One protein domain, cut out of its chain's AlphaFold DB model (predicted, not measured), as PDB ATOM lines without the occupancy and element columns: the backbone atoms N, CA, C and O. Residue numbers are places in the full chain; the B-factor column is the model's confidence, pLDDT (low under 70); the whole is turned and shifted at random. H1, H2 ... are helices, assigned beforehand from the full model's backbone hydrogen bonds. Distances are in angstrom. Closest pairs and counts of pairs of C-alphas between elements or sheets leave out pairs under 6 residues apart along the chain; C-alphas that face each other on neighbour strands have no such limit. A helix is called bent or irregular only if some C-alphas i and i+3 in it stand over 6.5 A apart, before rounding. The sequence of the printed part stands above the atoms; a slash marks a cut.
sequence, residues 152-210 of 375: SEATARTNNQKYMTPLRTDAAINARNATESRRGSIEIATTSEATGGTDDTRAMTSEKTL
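What this domain is: This is residues 152 to 210 of the 375 residues of an uncharacterized protein of Candidatus Poribacteria bacterium (UniProt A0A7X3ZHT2). The domain is a long, thin shape with two small helical lobes, one toward each end, joined by a long stretch without a named helix. H1 and H2 make one lobe, their C-alphas in contact; H3 and H4 make the other and are only near each other. Between the lobes, residues 175 to 190 cross the middle of the model, with a wide loop round residues 178 to 183. The printed part has 59 residues with four named helices, in the order H1, H2, H3, H4, and no named strand; the class is all helix, though under half of the residues, 25 of 59, are in named elements. The whole is only just loose, close to extended, with a radius of gyration of the C-alphas of 15.6 A, and its outline is a rod of 48 by 23 by 16 A.

How they stand to each other: The printed part begins with H1, residues 152 to 156. After a short link of nine residues comes H2, residues 166 to 174. H1 and H2 touch, with 4 pairs of C-alphas within 8 A. Their closest C-alphas are those of Thr 155 and Ala 172, 5.2 A apart, and their centres are 10.1 A apart. A long link of 16 residues, 175 to 190, then leads to H3, residues 191 to 196. H2 and H3 are apart, though they follow each other in the chain. H1 and H3 are apart too. A short link of nine residues joins H3 to H4, residues 206 to 210. H3 and H4 are close but not clearly touching, with 2 pairs of C-alphas within 8 A. Their closest C-alphas are those of Thr 191 and Lys 208, 6.5 A apart, and their centres are 11.1 A apart. H4 is apart from H1 and from H2. In H1, H2, H3 and H4 every pair of O i and N i+4 inside the helix is within hydrogen-bond range.

Where its parts are: H1 runs from Ser 152, whose C-alpha is at (8.637, 54.769, 4.519), to Ala 156, and measures 6.0 A from first to last C-alpha. The link after it passes Gln 161, with its C-alpha at (8.638, 46.044, -6.696). H2, the longest helix with nine residues, runs from Pro 166 to Asn 174 and measures 12.2 A. Its C-alphas go from (19.041, 43.811, 6.222) at residue 166 to (11.103, 46.624, 15.067) at residue 174. H3 runs from Thr 191, with its C-alpha at (10.279, 43.560, 37.512), to Gly 196, and measures 8.5 A. H4 runs from Ser 206 to Leu 210, whose C-alpha is at (5.092, 34.059, 39.991), and measures 6.1 A. No helix is bent or irregular.

The domain as a whole: The two C-alphas farthest apart are those of Gln 161 and Leu 210, at 48.3 A. From the first to the last printed C-alpha, Ser 152 to Leu 210, the distance is 41.2 A. The one long link is that from H2 to H3; the C-alphas of residues 175 to 190 lie 3 to 15 A from the mean of all C-alphas, which is at (6.994, 45.116, 18.975). The links from H1 to H2 and from H3 to H4 are short but not tight. The printed part has no cut and is one domain, running from residue 152 to residue 210 of a full chain of 375 residues. The mean pLDDT of the printed part is 91.0, and no printed residue is under 70; H3 has a mean of 88, H1 of 90, and H2 and H4 of 91.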
ATOM      1  N   SER A 152      10.100  54.627   4.461       90.69
ATOM      2  CA  SER A 152       8.637  54.769   4.519       90.69
ATOM      3  C   SER A 152       7.920  53.653   3.764       90.69
ATOM      4  O   SER A 152       6.906  53.147   4.230       90.69
ATOM      5  N   GLU A 153       8.459  53.218   2.624       92.69
ATOM      6  CA  GLU A 153       7.906  52.088   1.876       92.69
ATOM      7  C   GLU A 153       8.013  50.791   2.684       92.69
ATOM      8  O   GLU A 153       7.065  50.005   2.731       92.69
ATOM      9  N   ALA A 154       9.143  50.596   3.372       91.88
ATOM     10  CA  ALA A 154       9.366  49.441   4.233       91.88
ATOM     11  C   ALA A 154       8.376  49.379   5.409       91.88
ATOM     12  O   ALA A 154       7.878  48.301   5.735       91.88
ATOM     13  N   THR A 155       8.047  50.515   6.031       88.00
ATOM     14  CA  THR A 155       7.053  50.573   7.116       88.00
ATOM     15  C   THR A 155       5.609  50.560   6.616       88.00
ATOM     16  O   THR A 155       4.748  50.022   7.316       88.00
ATOM     17  N   ALA A 156       5.332  51.066   5.411       88.94
ATOM     18  CA  ALA A 156       4.012  50.988   4.783       88.94
ATOM     19  C   ALA A 156       3.648  49.556   4.357       88.94
ATOM     20  O   ALA A 156       2.486  49.173   4.464       88.94
ATOM     21  N   ARG A 157       4.637  48.743   3.947       88.00
ATOM     22  CA  ARG A 157       4.477  47.312   3.599       88.00
ATOM     23  C   ARG A 157       3.501  47.050   2.441       88.00
ATOM     24  O   ARG A 157       2.850  46.012   2.404       88.00
ATOM     25  N   THR A 158       3.401  47.983   1.500       89.50
ATOM     26  CA  THR A 158       2.487  47.899   0.346       89.50
ATOM     27  C   THR A 158       3.190  47.624  -0.984       89.50
ATOM     28  O   THR A 158       2.554  47.150  -1.919       89.50
ATOM     29  N   ASN A 159       4.489  47.919  -1.094       89.38
ATOM     30  CA  ASN A 159       5.238  47.844  -2.349       89.38
ATOM     31  C   ASN A 159       5.985  46.502  -2.482       89.38
ATOM     32  O   ASN A 159       6.790  46.162  -1.615       89.38
ATOM     33  N   ASN A 160       5.757  45.775  -3.581       88.31
ATOM     34  CA  ASN A 160       6.413  44.504  -3.917       88.31
ATOM     35  C   ASN A 160       7.479  44.615  -5.030       88.31
ATOM     36  O   ASN A 160       8.072  43.612  -5.409       88.31
ATOM     37  N   GLN A 161       7.737  45.813  -5.558       90.38
ATOM     38  CA  GLN A 161       8.638  46.044  -6.696       90.38
ATOM     39  C   GLN A 161      10.063  46.437  -6.285       90.38
ATOM     40  O   GLN A 161      10.913  46.667  -7.143       90.38
ATOM     41  N   LYS A 162      10.331  46.591  -4.985       93.19
ATOM     42  CA  LYS A 162      11.604  47.095  -4.456       93.19
ATOM     43  C   LYS A 162      12.223  46.112  -3.477       93.19
ATOM     44  O   LYS A 162      11.516  45.461  -2.713       93.19
ATOM     45  N   TYR A 163      13.551  46.042  -3.459       93.31
ATOM     46  CA  TYR A 163      14.258  45.131  -2.562       93.31
ATOM     47  C   TYR A 163      14.483  45.748  -1.175       93.31
ATOM     48  O   TYR A 163      14.669  46.964  -1.026       93.31
ATOM     49  N   MET A 164      14.519  44.881  -0.160       94.88
ATOM     50  CA  MET A 164      14.826  45.239   1.222       94.88
ATOM     51  C   MET A 164      16.293  44.946   1.551       94.88
ATOM     52  O   MET A 164      16.832  43.915   1.167       94.88
ATOM     53  N   THR A 165      16.947  45.848   2.282       94.12
ATOM     54  CA  THR A 165      18.286  45.609   2.856       94.12
ATOM     55  C   THR A 165      18.156  45.093   4.291       94.12
ATOM     56  O   THR A 165      17.213  45.533   4.949       94.12
ATOM     57  N   PRO A 166      19.118  44.327   4.846       93.69
ATOM     58  CA  PRO A 166      19.041  43.811   6.222       93.69
ATOM     59  C   PRO A 166      18.666  44.867   7.275       93.69
ATOM     60  O   PRO A 166      17.722  44.665   8.027       93.69
ATOM     61  N   LEU A 167      19.302  46.046   7.235       92.69
ATOM     62  CA  LEU A 167      18.992  47.169   8.132       92.69
ATOM     63  C   LEU A 167      17.531  47.647   8.044       92.69
ATOM     64  O   LEU A 167      16.934  48.058   9.031       92.69
ATOM     65  N   ARG A 168      16.944  47.620   6.847       92.19
ATOM     66  CA  ARG A 168      15.553  48.048   6.649       92.19
ATOM     67  C   ARG A 168      14.571  46.958   7.044       92.19
ATOM     68  O   ARG A 168      13.503  47.284   7.546       92.19
ATOM     69  N   THR A 169      14.922  45.692   6.820       92.50
ATOM     70  CA  THR A 169      14.137  44.559   7.313       92.50
ATOM     71  C   THR A 169      14.053  44.614   8.835       92.50
ATOM     72  O   THR A 169      12.952  44.567   9.370       92.50
ATOM     73  N   ASP A 170      15.188  44.814   9.509       91.38
ATOM     74  CA  ASP A 170      15.248  45.009  10.960       91.38
ATOM     75  C   ASP A 170      14.375  46.195  11.409       91.38
ATOM     76  O   ASP A 170      13.452  46.018  12.201       91.38
ATOM     77  N   ALA A 171      14.550  47.374  10.802       89.62
ATOM     78  CA  ALA A 171      13.738  48.549  11.124       89.62
ATOM     79  C   ALA A 171      12.227  48.328  10.903       89.62
ATOM     80  O   ALA A 171      11.410  48.769  11.708       89.62
ATOM     81  N   ALA A 172      11.826  47.642   9.828       90.62
ATOM     82  CA  ALA A 172      10.418  47.373   9.528       90.62
ATOM     83  C   ALA A 172       9.783  46.352  10.488       90.62
ATOM     84  O   ALA A 172       8.575  46.437  10.746       90.62
ATOM     85  N   ILE A 173      10.575  45.401  10.993       90.31
ATOM     86  CA  ILE A 173      10.170  44.445  12.029       90.31
ATOM     87  C   ILE A 173      10.035  45.174  13.368       90.31
ATOM     88  O   ILE A 173       8.957  45.140  13.956       90.31
ATOM     89  N   ASN A 174      11.066  45.912  13.785       89.12
ATOM     90  CA  ASN A 174      11.103  46.624  15.067       89.12
ATOM     91  C   ASN A 174      10.085  47.771  15.147       89.12
ATOM     92  O   ASN A 174       9.579  48.081  16.218       89.12
ATOM     93  N   ALA A 175       9.704  48.371  14.017       88.69
ATOM     94  CA  ALA A 175       8.639  49.374  13.977       88.69
ATOM     95  C   ALA A 175       7.229  48.784  14.184       88.69
ATOM     96  O   ALA A 175       6.253  49.531  14.282       88.69
ATOM     97  N   ARG A 176       7.066  47.453  14.173       90.25
ATOM     98  CA  ARG A 176       5.755  46.805  14.280       90.25
ATOM     99  C   ARG A 176       5.463  46.379  15.716       90.25
ATOM    100  O   ARG A 176       5.438  45.190  16.010       90.25
ATOM    101  N   ASN A 177       5.119  47.340  16.564       91.44
ATOM    102  CA  ASN A 177       4.678  47.047  17.928       91.44
ATOM    103  C   ASN A 177       3.298  46.372  17.952       91.44
ATOM    104  O   ASN A 177       2.407  46.711  17.151       91.44
ATOM    105  N   ALA A 178       3.155  45.407  18.861       94.62
ATOM    106  CA  ALA A 178       1.889  44.765  19.182       94.62
ATOM    107  C   ALA A 178       0.919  45.775  19.811       94.62
ATOM    108  O   ALA A 178       1.316  46.627  20.598       94.62
ATOM    109  N   THR A 179      -0.352  45.680  19.441       92.44
ATOM    110  CA  THR A 179      -1.466  46.422  20.044       92.44
ATOM    111  C   THR A 179      -2.637  45.463  20.232       92.44
ATOM    112  O   THR A 179      -2.643  44.378  19.646       92.44
ATOM    113  N   GLU A 180      -3.671  45.863  20.973       92.94
ATOM    114  CA  GLU A 180      -4.870  45.031  21.187       92.94
ATOM    115  C   GLU A 180      -5.525  44.559  19.876       92.94
ATOM    116  O   GLU A 180      -6.052  43.454  19.784       92.94
ATOM    117  N   SER A 181      -5.449  45.379  18.825       93.88
ATOM    118  CA  SER A 181      -6.029  45.100  17.507       93.88
ATOM    119  C   SER A 181      -5.051  44.496  16.494       93.88
ATOM    120  O   SER A 181      -5.460  44.120  15.391       93.88
ATOM    121  N   ARG A 182      -3.749  44.424  16.803       90.50
ATOM    122  CA  ARG A 182      -2.724  44.092  15.806       90.50
ATOM    123  C   ARG A 182      -1.550  43.326  16.403       90.50
ATOM    124  O   ARG A 182      -0.841  43.807  17.277       90.50
ATOM    125  N   ARG A 183      -1.229  42.184  15.788       90.19
ATOM    126  CA  ARG A 183       0.004  41.430  16.077       90.19
ATOM    127  C   ARG A 183       1.267  42.237  15.745       90.19
ATOM    128  O   ARG A 183       1.343  42.860  14.675       90.19
ATOM    129  N   GLY A 184       2.268  42.130  16.614       92.00
ATOM    130  CA  GLY A 184       3.576  42.768  16.486       92.00
ATOM    131  C   GLY A 184       4.581  42.228  17.507       92.00
ATOM    132  O   GLY A 184       4.291  41.254  18.200       92.00
ATOM    133  N   SER A 185       5.755  42.850  17.575       91.56
ATOM    134  CA  SER A 185       6.741  42.627  18.631       91.56
ATOM    135  C   SER A 185       6.293  43.289  19.932       91.56
ATOM    136  O   SER A 185       5.650  44.340  19.915       91.56
ATOM    137  N   ILE A 186       6.644  42.668  21.054       94.12
ATOM    138  CA  ILE A 186       6.415  43.193  22.398       94.12
ATOM    139  C   ILE A 186       7.697  43.039  23.207       94.12
ATOM    140  O   ILE A 186       8.388  42.025  23.093       94.12
ATOM    141  N   GLU A 187       8.026  44.047  24.005       94.25
ATOM    142  CA  GLU A 187       9.135  43.957  24.945       94.25
ATOM    143  C   GLU A 187       8.668  43.290  26.243       94.25
ATOM    144  O   GLU A 187       7.515  43.426  26.661       94.25
ATOM    145  N   ILE A 188       9.560  42.545  26.892       95.06
ATOM    146  CA  ILE A 188       9.264  41.956  28.193       95.06
ATOM    147  C   ILE A 188       9.372  43.038  29.276       95.06
ATOM    148  O   ILE A 188      10.430  43.642  29.433       95.06
ATOM    149  N   ALA A 189       8.324  43.204  30.086       95.00
ATOM    150  CA  ALA A 189       8.304  44.154  31.202       95.00
ATOM    151  C   ALA A 189       9.425  43.871  32.210       95.00
ATOM    152  O   ALA A 189       9.698  42.713  32.525       95.00
ATOM    153  N   THR A 190      10.062  44.893  32.769       93.00
ATOM    154  CA  THR A 190      10.974  44.758  33.914       93.00
ATOM    155  C   THR A 190      10.213  44.336  35.179       93.00
ATOM    156  O   THR A 190       8.985  44.374  35.231       93.00
ATOM    157  N   THR A 191      10.922  43.908  36.230       88.44
ATOM    158  CA  THR A 191      10.279  43.560  37.512       88.44
ATOM    159  C   THR A 191       9.572  44.757  38.146       88.44
ATOM    160  O   THR A 191       8.475  44.589  38.662       88.44
ATOM    161  N   SER A 192      10.158  45.956  38.049       88.38
ATOM    162  CA  SER A 192       9.559  47.199  38.550       88.38
ATOM    163  C   SER A 192       8.260  47.539  37.820       88.38
ATOM    164  O   SER A 192       7.257  47.831  38.467       88.38
ATOM    165  N   GLU A 193       8.260  47.472  36.485       90.19
ATOM    166  CA  GLU A 193       7.057  47.711  35.673       90.19
ATOM    167  C   GLU A 193       5.972  46.673  35.985       90.19
ATOM    168  O   GLU A 193       4.818  47.034  36.206       90.19
ATOM    169  N   ALA A 194       6.354  45.396  36.104       89.38
ATOM    170  CA  ALA A 194       5.446  44.307  36.452       89.38
ATOM    171  C   ALA A 194       4.782  44.485  37.831       89.38
ATOM    172  O   ALA A 194       3.595  44.204  37.978       89.38
ATOM    173  N   THR A 195       5.525  44.947  38.844       85.38
ATOM    174  CA  THR A 195       4.970  45.220  40.183       85.38
ATOM    175  C   THR A 195       4.187  46.525  40.258       85.38
ATOM    176  O   THR A 195       3.292  46.641  41.091       85.38
ATOM    177  N   GLY A 196       4.536  47.507  39.420       84.44
ATOM    178  CA  GLY A 196       3.866  48.804  39.363       84.44
ATOM    179  C   GLY A 196       2.544  48.767  38.596       84.44
ATOM    180  O   GLY A 196       1.653  49.552  38.900       84.44
ATOM    181  N   GLY A 197       2.401  47.859  37.624       83.25
ATOM    182  CA  GLY A 197       1.178  47.716  36.830       83.25
ATOM    183  C   GLY A 197       0.844  48.947  35.979       83.25
ATOM    184  O   GLY A 197      -0.324  49.200  35.707       83.25
ATOM    185  N   THR A 198       1.852  49.740  35.603       82.19
ATOM    186  CA  THR A 198       1.676  51.032  34.916       82.19
ATOM    187  C   THR A 198       1.793  50.959  33.392       82.19
ATOM    188  O   THR A 198       1.433  51.927  32.730       82.19
ATOM    189  N   ASP A 199       2.328  49.867  32.838       87.38
ATOM    190  CA  ASP A 199       2.580  49.691  31.399       87.38
ATOM    191  C   ASP A 199       1.773  48.498  30.866       87.38
ATOM    192  O   ASP A 199       1.991  47.356  31.277       87.38
ATOM    193  N   ASP A 200       0.832  48.773  29.961       90.25
ATOM    194  CA  ASP A 200      -0.026  47.792  29.286       90.25
ATOM    195  C   ASP A 200       0.531  47.340  27.923       90.25
ATOM    196  O   ASP A 200      -0.030  46.458  27.271       90.25
ATOM    197  N   THR A 201       1.663  47.902  27.497       92.38
ATOM    198  CA  THR A 201       2.288  47.635  26.197       92.38
ATOM    199  C   THR A 201       3.401  46.593  26.258       92.38
ATOM    200  O   THR A 201       3.985  46.264  25.224       92.38
ATOM    201  N   ARG A 202       3.696  46.043  27.444       93.94
ATOM    202  CA  ARG A 202       4.769  45.064  27.677       93.94
ATOM    203  C   ARG A 202       4.264  43.725  28.207       93.94
ATOM    204  O   ARG A 202       3.253  43.630  28.892       93.94
ATOM    205  N   ALA A 203       4.997  42.657  27.895       94.88
ATOM    206  CA  ALA A 203       4.597  41.293  28.229       94.88
ATOM    207  C   ALA A 203       5.107  40.837  29.607       94.88
ATOM    208  O   ALA A 203       6.270  41.042  29.966       94.88
ATOM    209  N   MET A 204       4.250  40.115  30.335       93.75
ATOM    210  CA  MET A 204       4.604  39.388  31.557       93.75
ATOM    211  C   MET A 204       5.196  38.011  31.231       93.75
ATOM    212  O   MET A 204       4.717  37.306  30.346       93.75
ATOM    213  N   THR A 205       6.226  37.600  31.973       94.44
ATOM    214  CA  THR A 205       6.800  36.239  31.896       94.44
ATOM    215  C   THR A 205       6.324  35.395  33.068       94.44
ATOM    216  O   THR A 205       5.972  35.944  34.108       94.44
ATOM    217  N   SER A 206       6.385  34.066  32.949       92.38
ATOM    218  CA  SER A 206       5.993  33.148  34.029       92.38
ATOM    219  C   SER A 206       6.730  33.418  35.345       92.38
ATOM    220  O   SER A 206       6.121  33.357  36.410       92.38
ATOM    221  N   GLU A 207       8.015  33.778  35.278       92.38
ATOM    222  CA  GLU A 207       8.796  34.177  36.453       92.38
ATOM    223  C   GLU A 207       8.242  35.457  37.087       92.38
ATOM    224  O   GLU A 207       8.019  35.499  38.293       92.38
ATOM    225  N   LYS A 208       7.950  36.481  36.278       91.69
ATOM    226  CA  LYS A 208       7.407  37.759  36.765       91.69
ATOM    227  C   LYS A 208       5.997  37.602  37.319       91.69
ATOM    228  O   LYS A 208       5.684  38.196  38.344       91.69
ATOM    229  N   THR A 209       5.167  36.763  36.705       90.00
ATOM    230  CA  THR A 209       3.839  36.426  37.228       90.00
ATOM    231  C   THR A 209       3.945  35.716  38.577       90.00
ATOM    232  O   THR A 209       3.240  36.083  39.514       90.00
ATOM    233  N   LEU A 210       4.854  34.744  38.717       87.12
ATOM    234  CA  LEU A 210       5.092  34.059  39.991       87.12
ATOM    235  C   LEU A 210       5.666  35.001  41.058       87.12
ATOM    236  O   LEU A 210       5.265  34.927  42.218       87.12
TER     237      LEU A 210